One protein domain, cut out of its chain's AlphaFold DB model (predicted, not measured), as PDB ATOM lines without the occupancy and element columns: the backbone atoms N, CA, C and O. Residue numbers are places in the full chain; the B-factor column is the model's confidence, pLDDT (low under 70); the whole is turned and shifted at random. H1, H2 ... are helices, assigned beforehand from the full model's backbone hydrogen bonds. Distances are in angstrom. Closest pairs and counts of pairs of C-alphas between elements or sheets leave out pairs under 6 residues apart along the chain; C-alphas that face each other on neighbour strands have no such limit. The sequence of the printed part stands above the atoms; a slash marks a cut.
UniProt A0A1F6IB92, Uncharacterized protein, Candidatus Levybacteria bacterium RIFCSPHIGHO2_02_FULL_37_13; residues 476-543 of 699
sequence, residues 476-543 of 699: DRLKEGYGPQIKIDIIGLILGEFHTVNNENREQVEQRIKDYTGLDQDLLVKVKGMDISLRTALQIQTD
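This is residues 476 to 543 of the 699 residues of an uncharacterized protein of Candidatus Levybacteria bacterium RIFCSPHIGHO2_02_FULL_37_13 (UniProt A0A1F6IB92). What shape do these atoms make? Two helical hairpins make the shape: in the longer one, H1 and H2, the end of H2 at Tyr 516 comes to the middle of H1 at Ile 490, and the shorter one, H3 and H4 side by side, lies by that same end of H2, away from the H1 to H2 link, with the end of H3 at Lys 528 near Leu 493 of H1. What is it made of? The printed part has 68 residues with four named helices, in the order H1, H2, H3, H4, and no named strand, an all helix class. How large is it? It is compact, with a radius of gyration of the C-alphas of 12.1 A and spans of 31 by 27 by 20 A.

Where are the first two helices? H1, residues 483 to 497, is 21.2 A long and begins at C-alpha 483 (-15.392, -28.868, 52.868). H2, residues 506 to 517, is 16.2 A long. Where are the others? H3 is residues 521 to 528, 10.4 A, and H4 is residues 534 to 543, 14.3 A, ending at C-alpha 543 (-25.896, -13.165, 38.388).

How does H1 meet H2? H1 touches H2 with residues 490 to 494 alone, at a steep tilt of 44 degrees, opposite ways; the closest C-alphas, of Ile 490 and Tyr 516, are 6.6 A apart. And H3 and H4? They touch at a shallow tilt of 21 degrees, opposite ways, closest at the C-alphas of Leu 523 and Ala 537, 5.8 A. What joins the hairpins? H2, with residues 515 to 516 alone, only just touches H4, with 3 pairs of C-alphas within 8 A, the closest those of Asp 515 and Leu 538, 7.1 A. H1 and H3 are close but not clearly touching, with the C-alphas of Leu 493 and Lys 528 closest at 7.2 A, and H1 and H4 are apart. Are the helix backbones complete? In H1, H2, H3 and H4 every O i to N i+4 pair is within hydrogen-bond range.

Which C-alphas are farthest apart? Those of Asn 502 and Asp 543, 33.4 A. Is there a cut or long link? The printed part has no cut; the H1 to H2 link is short, and the links H2 to H3 and H3 to H4 are tight. Where is confidence low? The pLDDT is under 70 at residues 476 to 484 and residue 499; its mean over the printed part is 79.1.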
ATOM      1  N   ASP A 476      -8.248 -21.378  54.630       57.75
ATOM      2  CA  ASP A 476      -8.941 -22.138  55.686       57.75
ATOM      3  C   ASP A 476     -10.457 -22.304  55.441       57.75
ATOM      4  O   ASP A 476     -11.120 -23.047  56.164       57.75
ATOM      5  N   ARG A 477     -11.022 -21.689  54.385       58.94
ATOM      6  CA  ARG A 477     -12.480 -21.680  54.117       58.94
ATOM      7  C   ARG A 477     -13.073 -23.070  53.872       58.94
ATOM      8  O   ARG A 477     -14.245 -23.282  54.156       58.94
ATOM      9  N   LEU A 478     -12.279 -24.011  53.352       57.59
ATOM     10  CA  LEU A 478     -12.687 -25.409  53.147       57.59
ATOM     11  C   LEU A 478     -12.269 -26.347  54.296       57.59
ATOM     12  O   LEU A 478     -12.627 -27.525  54.267       57.59
ATOM     13  N   LYS A 479     -11.532 -25.863  55.308       51.03
ATOM     14  CA  LYS A 479     -11.135 -26.672  56.477       51.03
ATOM     15  C   LYS A 479     -12.201 -26.707  57.575       51.03
ATOM     16  O   LYS A 479     -12.235 -27.669  58.338       51.03
ATOM     17  N   GLU A 480     -13.085 -25.713  57.642       44.84
ATOM     18  CA  GLU A 480     -14.136 -25.607  58.663       44.84
ATOM     19  C   GLU A 480     -15.524 -25.959  58.070       44.84
ATOM     20  O   GLU A 480     -16.207 -25.109  57.509       44.84
ATOM     21  N   GLY A 481     -15.950 -27.233  58.156       51.25
ATOM     22  CA  GLY A 481     -17.293 -27.708  57.745       51.25
ATOM     23  C   GLY A 481     -17.295 -28.835  56.695       51.25
ATOM     24  O   GLY A 481     -16.308 -29.548  56.558       51.25
ATOM     25  N   TYR A 482     -18.391 -28.993  55.927       50.16
ATOM     26  CA  TYR A 482     -18.590 -29.968  54.820       50.16
ATOM     27  C   TYR A 482     -17.540 -29.894  53.667       50.16
ATOM     28  O   TYR A 482     -17.694 -30.536  52.626       50.16
ATOM     29  N   GLY A 483     -16.451 -29.138  53.839       62.03
ATOM     30  CA  GLY A 483     -15.392 -28.868  52.868       62.03
ATOM     31  C   GLY A 483     -14.520 -30.054  52.420       62.03
ATOM     32  O   GLY A 483     -14.127 -30.052  51.253       62.03
ATOM     33  N   PRO A 484     -14.260 -31.113  53.220       68.38
ATOM     34  CA  PRO A 484     -13.481 -32.264  52.751       68.38
ATOM     35  C   PRO A 484     -14.136 -33.016  51.586       68.38
ATOM     36  O   PRO A 484     -13.449 -33.394  50.640       68.38
ATOM     37  N   GLN A 485     -15.463 -33.196  51.612       71.50
ATOM     38  CA  GLN A 485     -16.185 -33.880  50.534       71.50
ATOM     39  C   GLN A 485     -16.254 -33.020  49.268       71.50
ATOM     40  O   GLN A 485     -16.034 -33.522  48.171       71.50
ATOM     41  N   ILE A 486     -16.478 -31.713  49.425       74.50
ATOM     42  CA  ILE A 486     -16.449 -30.740  48.323       74.50
ATOM     43  C   ILE A 486     -15.068 -30.726  47.658       74.50
ATOM     44  O   ILE A 486     -14.968 -30.766  46.435       74.50
ATOM     45  N   LYS A 487     -13.993 -30.749  48.451       78.44
ATOM     46  CA  LYS A 487     -12.622 -30.837  47.941       78.44
ATOM     47  C   LYS A 487     -12.395 -32.124  47.147       78.44
ATOM     48  O   LYS A 487     -11.839 -32.060  46.056       78.44
ATOM     49  N   ILE A 488     -12.838 -33.274  47.659       81.00
ATOM     50  CA  ILE A 488     -12.757 -34.556  46.938       81.00
ATOM     51  C   ILE A 488     -13.494 -34.471  45.596       81.00
ATOM     52  O   ILE A 488     -12.960 -34.911  44.579       81.00
ATOM     53  N   ASP A 489     -14.684 -33.875  45.586       80.81
ATOM     54  CA  ASP A 489     -15.521 -33.750  44.394       80.81
ATOM     55  C   ASP A 489     -14.883 -32.837  43.335       80.81
ATOM     56  O   ASP A 489     -14.848 -33.195  42.160       80.81
ATOM     57  N   ILE A 490     -14.307 -31.703  43.749       83.19
ATOM     58  CA  ILE A 490     -13.578 -30.789  42.857       83.19
ATOM     59  C   ILE A 490     -12.326 -31.468  42.294       83.19
ATOM     60  O   ILE A 490     -12.079 -31.382  41.091       83.19
ATOM     61  N   ILE A 491     -11.555 -32.190  43.122       84.88
ATOM     62  CA  ILE A 491     -10.405 -32.966  42.633       84.88
ATOM     63  C   ILE A 491     -10.868 -34.002  41.599       84.88
ATOM     64  O   ILE A 491     -10.228 -34.147  40.562       84.88
ATOM     65  N   GLY A 492     -11.985 -34.692  41.850       82.75
ATOM     66  CA  GLY A 492     -12.562 -35.666  40.920       82.75
ATOM     67  C   GLY A 492     -12.960 -35.055  39.575       82.75
ATOM     68  O   GLY A 492     -12.616 -35.610  38.535       82.75
ATOM     69  N   LEU A 493     -13.618 -33.891  39.583       84.94
ATOM     70  CA  LEU A 493     -13.993 -33.164  38.365       84.94
ATOM     71  C   LEU A 493     -12.761 -32.697  37.579       84.94
ATOM     72  O   LEU A 493     -12.687 -32.901  36.371       84.94
ATOM     73  N   ILE A 494     -11.758 -32.145  38.269       84.75
ATOM     74  CA  ILE A 494     -10.512 -31.694  37.638       84.75
ATOM     75  C   ILE A 494      -9.744 -32.870  37.047       84.75
ATOM     76  O   ILE A 494      -9.285 -32.768  35.919       84.75
ATOM     77  N   LEU A 495      -9.598 -33.983  37.769       84.38
ATOM     78  CA  LEU A 495      -8.874 -35.149  37.258       84.38
ATOM     79  C   LEU A 495      -9.646 -35.899  36.162       84.38
ATOM     80  O   LEU A 495      -9.020 -36.598  35.367       84.38
ATOM     81  N   GLY A 496     -10.972 -35.732  36.089       78.69
ATOM     82  CA  GLY A 496     -11.794 -36.190  34.966       78.69
ATOM     83  C   GLY A 496     -11.548 -35.403  33.673       78.69
ATOM     84  O   GLY A 496     -11.659 -35.964  32.587       78.69
ATOM     85  N   GLU A 497     -11.160 -34.128  33.779       81.25
ATOM     86  CA  GLU A 497     -10.784 -33.282  32.635       81.25
ATOM     87  C   GLU A 497      -9.269 -33.341  32.342       81.25
ATOM     88  O   GLU A 497      -8.844 -33.397  31.187       81.25
ATOM     89  N   PHE A 498      -8.441 -33.397  33.387       80.44
ATOM     90  CA  PHE A 498      -6.980 -33.354  33.347       80.44
ATOM     91  C   PHE A 498      -6.383 -34.588  34.034       80.44
ATOM     92  O   PHE A 498      -6.066 -34.589  35.222       80.44
ATOM     93  N   HIS A 499      -6.156 -35.644  33.251       68.62
ATOM     94  CA  HIS A 499      -5.634 -36.933  33.723       68.62
ATOM     95  C   HIS A 499      -4.227 -36.858  34.360       68.62
ATOM     96  O   HIS A 499      -3.814 -37.773  35.072       68.62
ATOM     97  N   THR A 500      -3.471 -35.783  34.106       72.81
ATOM     98  CA  THR A 500      -2.184 -35.476  34.752       72.81
ATOM     99  C   THR A 500      -2.080 -33.974  35.009       72.81
ATOM    100  O   THR A 500      -2.678 -33.189  34.279       72.81
ATOM    101  N   VAL A 501      -1.304 -33.559  36.017       75.50
ATOM    102  CA  VAL A 501      -1.019 -32.137  36.287       75.50
ATOM    103  C   VAL A 501       0.476 -31.893  36.135       75.50
ATOM    104  O   VAL A 501       1.277 -32.347  36.960       75.50
ATOM    105  N   ASN A 502       0.850 -31.187  35.072       78.44
ATOM    106  CA  ASN A 502       2.223 -30.840  34.718       78.44
ATOM    107  C   ASN A 502       2.364 -29.310  34.582       78.44
ATOM    108  O   ASN A 502       1.477 -28.565  34.983       78.44
ATOM    109  N   ASN A 503       3.508 -28.817  34.103       78.19
ATOM    110  CA  ASN A 503       3.715 -27.369  33.967       78.19
ATOM    111  C   ASN A 503       2.969 -26.763  32.766       78.19
ATOM    112  O   ASN A 503       2.709 -25.568  32.777       78.19
ATOM    113  N   GLU A 504       2.613 -27.566  31.763       79.38
ATOM    114  CA  GLU A 504       1.971 -27.114  30.523       79.38
ATOM    115  C   GLU A 504       0.478 -26.851  30.725       79.38
ATOM    116  O   GLU A 504      -0.066 -25.898  30.178       79.38
ATOM    117  N   ASN A 505      -0.188 -27.670  31.546       83.12
ATOM    118  CA  ASN A 505      -1.610 -27.511  31.855       83.12
ATOM    119  C   ASN A 505      -1.876 -26.844  33.210       83.12
ATOM    120  O   ASN A 505      -3.030 -26.705  33.611       83.12
ATOM    121  N   ARG A 506      -0.824 -26.397  33.904       83.19
ATOM    122  CA  ARG A 506      -0.925 -25.821  35.245       83.19
ATOM    123  C   ARG A 506      -1.895 -24.646  35.308       83.19
ATOM    124  O   ARG A 506      -2.769 -24.649  36.161       83.19
ATOM    125  N   GLU A 507      -1.761 -23.679  34.406       84.00
ATOM    126  CA  GLU A 507      -2.606 -22.477  34.391       84.00
ATOM    127  C   GLU A 507      -4.078 -22.818  34.127       84.00
ATOM    128  O   GLU A 507      -4.976 -22.242  34.739       84.00
ATOM    129  N   GLN A 508      -4.335 -23.805  33.262       86.50
ATOM    130  CA  GLN A 508      -5.690 -24.279  32.975       86.50
ATOM    131  C   GLN A 508      -6.299 -24.973  34.194       86.50
ATOM    132  O   GLN A 508      -7.452 -24.713  34.532       86.50
ATOM    133  N   VAL A 509      -5.517 -25.804  34.888       85.75
ATOM    134  CA  VAL A 509      -5.930 -26.458  36.135       85.75
ATOM    135  C   VAL A 509      -6.182 -25.420  37.234       85.75
ATOM    136  O   VAL A 509      -7.202 -25.504  37.907       85.75
ATOM    137  N   GLU A 510      -5.316 -24.415  37.393       85.94
ATOM    138  CA  GLU A 510      -5.504 -23.315  38.356       85.94
ATOM    139  C   GLU A 510      -6.778 -22.516  38.058       85.94
ATOM    140  O   GLU A 510      -7.563 -22.245  38.968       85.94
ATOM    141  N   GLN A 511      -7.035 -22.193  36.789       86.50
ATOM    142  CA  GLN A 511      -8.272 -21.526  36.394       86.50
ATOM    143  C   GLN A 511      -9.495 -22.402  36.680       86.50
ATOM    144  O   GLN A 511     -10.493 -21.913  37.200       86.50
ATOM    145  N   ARG A 512      -9.414 -23.707  36.410       87.19
ATOM    146  CA  ARG A 512     -10.518 -24.632  36.670       87.19
ATOM    147  C   ARG A 512     -10.799 -24.802  38.161       87.19
ATOM    148  O   ARG A 512     -11.956 -24.872  38.566       87.19
ATOM    149  N   ILE A 513      -9.753 -24.806  38.986       86.31
ATOM    150  CA  ILE A 513      -9.870 -24.762  40.448       86.31
ATOM    151  C   ILE A 513     -10.630 -23.505  40.872       86.31
ATOM    152  O   ILE A 513     -11.574 -23.617  41.650       86.31
ATOM    153  N   LYS A 514     -10.277 -22.329  40.340       84.00
ATOM    154  CA  LYS A 514     -10.991 -21.070  40.623       84.00
ATOM    155  C   LYS A 514     -12.451 -21.126  40.197       84.00
ATOM    156  O   LYS A 514     -13.326 -20.756  40.975       84.00
ATOM    157  N   ASP A 515     -12.712 -21.644  39.001       86.81
ATOM    158  CA  ASP A 515     -14.063 -21.793  38.468       86.81
ATOM    159  C   ASP A 515     -14.926 -22.672  39.389       86.81
ATOM    160  O   ASP A 515     -16.038 -22.287  39.736       86.81
ATOM    161  N   TYR A 516     -14.418 -23.826  39.835       86.00
ATOM    162  CA  TYR A 516     -15.169 -24.727  40.717       86.00
ATOM    163  C   TYR A 516     -15.282 -24.223  42.160       86.00
ATOM    164  O   TYR A 516     -16.329 -24.390  42.780       86.00
ATOM    165  N   THR A 517     -14.228 -23.615  42.707       79.69
ATOM    166  CA  THR A 517     -14.219 -23.103  44.093       79.69
ATOM    167  C   THR A 517     -15.004 -21.801  44.254       79.69
ATOM    168  O   THR A 517     -15.428 -21.486  45.364       79.69
ATOM    169  N   GLY A 518     -15.238 -21.060  43.165       77.62
ATOM    170  CA  GLY A 518     -16.068 -19.856  43.148       77.62
ATOM    171  C   GLY A 518     -17.581 -20.107  43.100       77.62
ATOM    172  O   GLY A 518     -18.345 -19.154  43.261       77.62
ATOM    173  N   LEU A 519     -18.024 -21.350  42.873       82.38
ATOM    174  CA  LEU A 519     -19.442 -21.721  42.839       82.38
ATOM    175  C   LEU A 519     -20.027 -21.935  44.239       82.38
ATOM    176  O   LEU A 519     -19.393 -22.536  45.106       82.38
ATOM    177  N   ASP A 520     -21.294 -21.552  44.416       79.69
ATOM    178  CA  ASP A 520     -22.090 -21.991  45.560       79.69
ATOM    179  C   ASP A 520     -22.259 -23.523  45.547       79.69
ATOM    180  O   ASP A 520     -22.324 -24.165  44.493       79.69
ATOM    181  N   GLN A 521     -22.384 -24.120  46.734       76.50
ATOM    182  CA  GLN A 521     -22.448 -25.575  46.904       76.50
ATOM    183  C   GLN A 521     -23.591 -26.229  46.107       76.50
ATOM    184  O   GLN A 521     -23.408 -27.317  45.563       76.50
ATOM    185  N   ASP A 522     -24.757 -25.582  45.997       81.56
ATOM    186  CA  ASP A 522     -25.891 -26.112  45.230       81.56
ATOM    187  C   ASP A 522     -25.596 -26.171  43.723       81.56
ATOM    188  O   ASP A 522     -26.017 -27.110  43.045       81.56
ATOM    189  N   LEU A 523     -24.843 -25.201  43.198       83.06
ATOM    190  CA  LEU A 523     -24.412 -25.184  41.802       83.06
ATOM    191  C   LEU A 523     -23.307 -26.205  41.549       83.06
ATOM    192  O   LEU A 523     -23.349 -26.894  40.533       83.06
ATOM    193  N   LEU A 524     -22.365 -26.362  42.481       83.12
ATOM    194  CA  LEU A 524     -21.323 -27.380  42.377       83.12
ATOM    195  C   LEU A 524     -21.911 -28.799  42.361       83.12
ATOM    196  O   LEU A 524     -21.506 -29.618  41.538       83.12
ATOM    197  N   VAL A 525     -22.903 -29.083  43.216       82.69
ATOM    198  CA  VAL A 525     -23.609 -30.377  43.228       82.69
ATOM    199  C   VAL A 525     -24.310 -30.631  41.893       82.69
ATOM    200  O   VAL A 525     -24.196 -31.732  41.361       82.69
ATOM    201  N   LYS A 526     -24.959 -29.616  41.306       83.94
ATOM    202  CA  LYS A 526     -25.589 -29.728  39.978       83.94
ATOM    203  C   LYS A 526     -24.572 -29.939  38.855       83.94
ATOM    204  O   LYS A 526     -24.840 -30.700  37.935       83.94
ATOM    205  N   VAL A 527     -23.396 -29.310  38.922       84.31
ATOM    206  CA  VAL A 527     -22.321 -29.545  37.939       84.31
ATOM    207  C   VAL A 527     -21.758 -30.959  38.074       84.31
ATOM    208  O   VAL A 527     -21.566 -31.639  37.071       84.31
ATOM    209  N   LYS A 528     -21.557 -31.440  39.306       82.56
ATOM    210  CA  LYS A 528     -21.129 -32.817  39.578       82.56
ATOM    211  C   LYS A 528     -22.155 -33.849  39.100       82.56
ATOM    212  O   LYS A 528     -21.770 -34.861  38.526       82.56
ATOM    213  N   GLY A 529     -23.443 -33.585  39.324       80.88
ATOM    214  CA  GLY A 529     -24.556 -34.404  38.835       80.88
ATOM    215  C   GLY A 529     -24.776 -34.320  37.322       80.88
ATOM    216  O   GLY A 529     -25.608 -35.048  36.794       80.88
ATOM    217  N   MET A 530     -24.020 -33.465  36.622       80.44
ATOM    218  CA  MET A 530     -24.197 -33.111  35.208       80.44
ATOM    219  C   MET A 530     -25.553 -32.466  34.873       80.44
ATOM    220  O   MET A 530     -25.911 -32.363  33.701       80.44
ATOM    221  N   ASP A 531     -26.288 -31.981  35.874       86.31
ATOM    222  CA  ASP A 531     -27.576 -31.302  35.702       86.31
ATOM    223  C   ASP A 531     -27.415 -29.949  34.991       86.31
ATOM    224  O   ASP A 531     -28.324 -29.478  34.306       86.31
ATOM    225  N   ILE A 532     -26.255 -29.303  35.161       86.44
ATOM    226  CA  ILE A 532     -25.881 -28.056  34.482       86.44
ATOM    227  C   ILE A 532     -24.398 -28.070  34.098       86.44
ATOM    228  O   ILE A 532     -23.561 -28.635  34.798       86.44
ATOM    229  N   SER A 533     -24.041 -27.390  33.006       87.81
ATOM    230  CA  SER A 533     -22.631 -27.227  32.625       87.81
ATOM    231  C   SER A 533     -21.896 -26.269  33.573       87.81
ATOM    232  O   SER A 533     -22.511 -25.334  34.099       87.81
ATOM    233  N   LEU A 534     -20.571 -26.420  33.728       86.38
ATOM    234  CA  LEU A 534     -19.765 -25.486  34.532       86.38
ATOM    235  C   LEU A 534     -19.934 -24.034  34.056       86.38
ATOM    236  O   LEU A 534     -20.090 -23.123  34.861       86.38
ATOM    237  N   ARG A 535     -20.000 -23.812  32.738       88.69
ATOM    238  CA  ARG A 535     -20.223 -22.477  32.164       88.69
ATOM    239  C   ARG A 535     -21.557 -21.875  32.610       88.69
ATOM    240  O   ARG A 535     -21.617 -20.696  32.946       88.69
ATOM    241  N   THR A 536     -22.618 -22.681  32.619       88.12
ATOM    242  CA  THR A 536     -23.953 -22.264  33.072       88.12
ATOM    243  C   THR A 536     -23.952 -21.962  34.568       88.12
ATOM    244  O   THR A 536     -24.506 -20.948  34.986       88.12
ATOM    245  N   ALA A 537     -23.295 -22.802  35.369       88.38
ATOM    246  CA  ALA A 537     -23.158 -22.591  36.806       88.38
ATOM    247  C   ALA A 537     -22.424 -21.279  37.126       88.38
ATOM    248  O   ALA A 537     -22.907 -20.497  37.940       88.38
ATOM    249  N   LEU A 538     -21.319 -20.987  36.430       88.56
ATOM    250  CA  LEU A 538     -20.568 -19.736  36.589       88.56
ATOM    251  C   LEU A 538     -21.409 -18.501  36.241       88.56
ATOM    252  O   LEU A 538     -21.328 -17.482  36.928       88.56
ATOM    253  N   GLN A 539     -22.248 -18.588  35.203       87.19
ATOM    254  CA  GLN A 539     -23.160 -17.504  34.836       87.19
ATOM    255  C   GLN A 539     -24.192 -17.248  35.943       87.19
ATOM    256  O   GLN A 539     -24.357 -16.105  36.365       87.19
ATOM    257  N   ILE A 540     -24.822 -18.306  36.469       86.62
ATOM    258  CA  ILE A 540     -25.787 -18.200  37.576       86.62
ATOM    259  C   ILE A 540     -25.113 -17.610  38.824       86.62
ATOM    260  O   ILE A 540     -25.677 -16.723  39.462       86.62
ATOM    261  N   GLN A 541     -23.897 -18.054  39.151       86.88
ATOM    262  CA  GLN A 541     -23.115 -17.530  40.274       86.88
ATOM    263  C   GLN A 541     -22.796 -16.035  40.100       86.88
ATOM    264  O   GLN A 541     -22.887 -15.253  41.046       86.88
ATOM    265  N   THR A 542     -22.466 -15.612  38.878       86.19
ATOM    266  CA  THR A 542     -22.202 -14.201  38.549       86.19
ATOM    267  C   THR A 542     -23.460 -13.345  38.700       86.19
ATOM    268  O   THR A 542     -23.397 -12.252  39.264       86.19
ATOM    269  N   ASP A 543     -24.611 -13.853  38.251       83.19
ATOM    270  CA  ASP A 543     -25.896 -13.165  38.388       83.19
ATOM    271  C   ASP A 543     -26.330 -13.053  39.861       83.19
ATOM    272  O   ASP A 543     -26.843 -12.007  40.262       83.19
TER     273      ASP A 543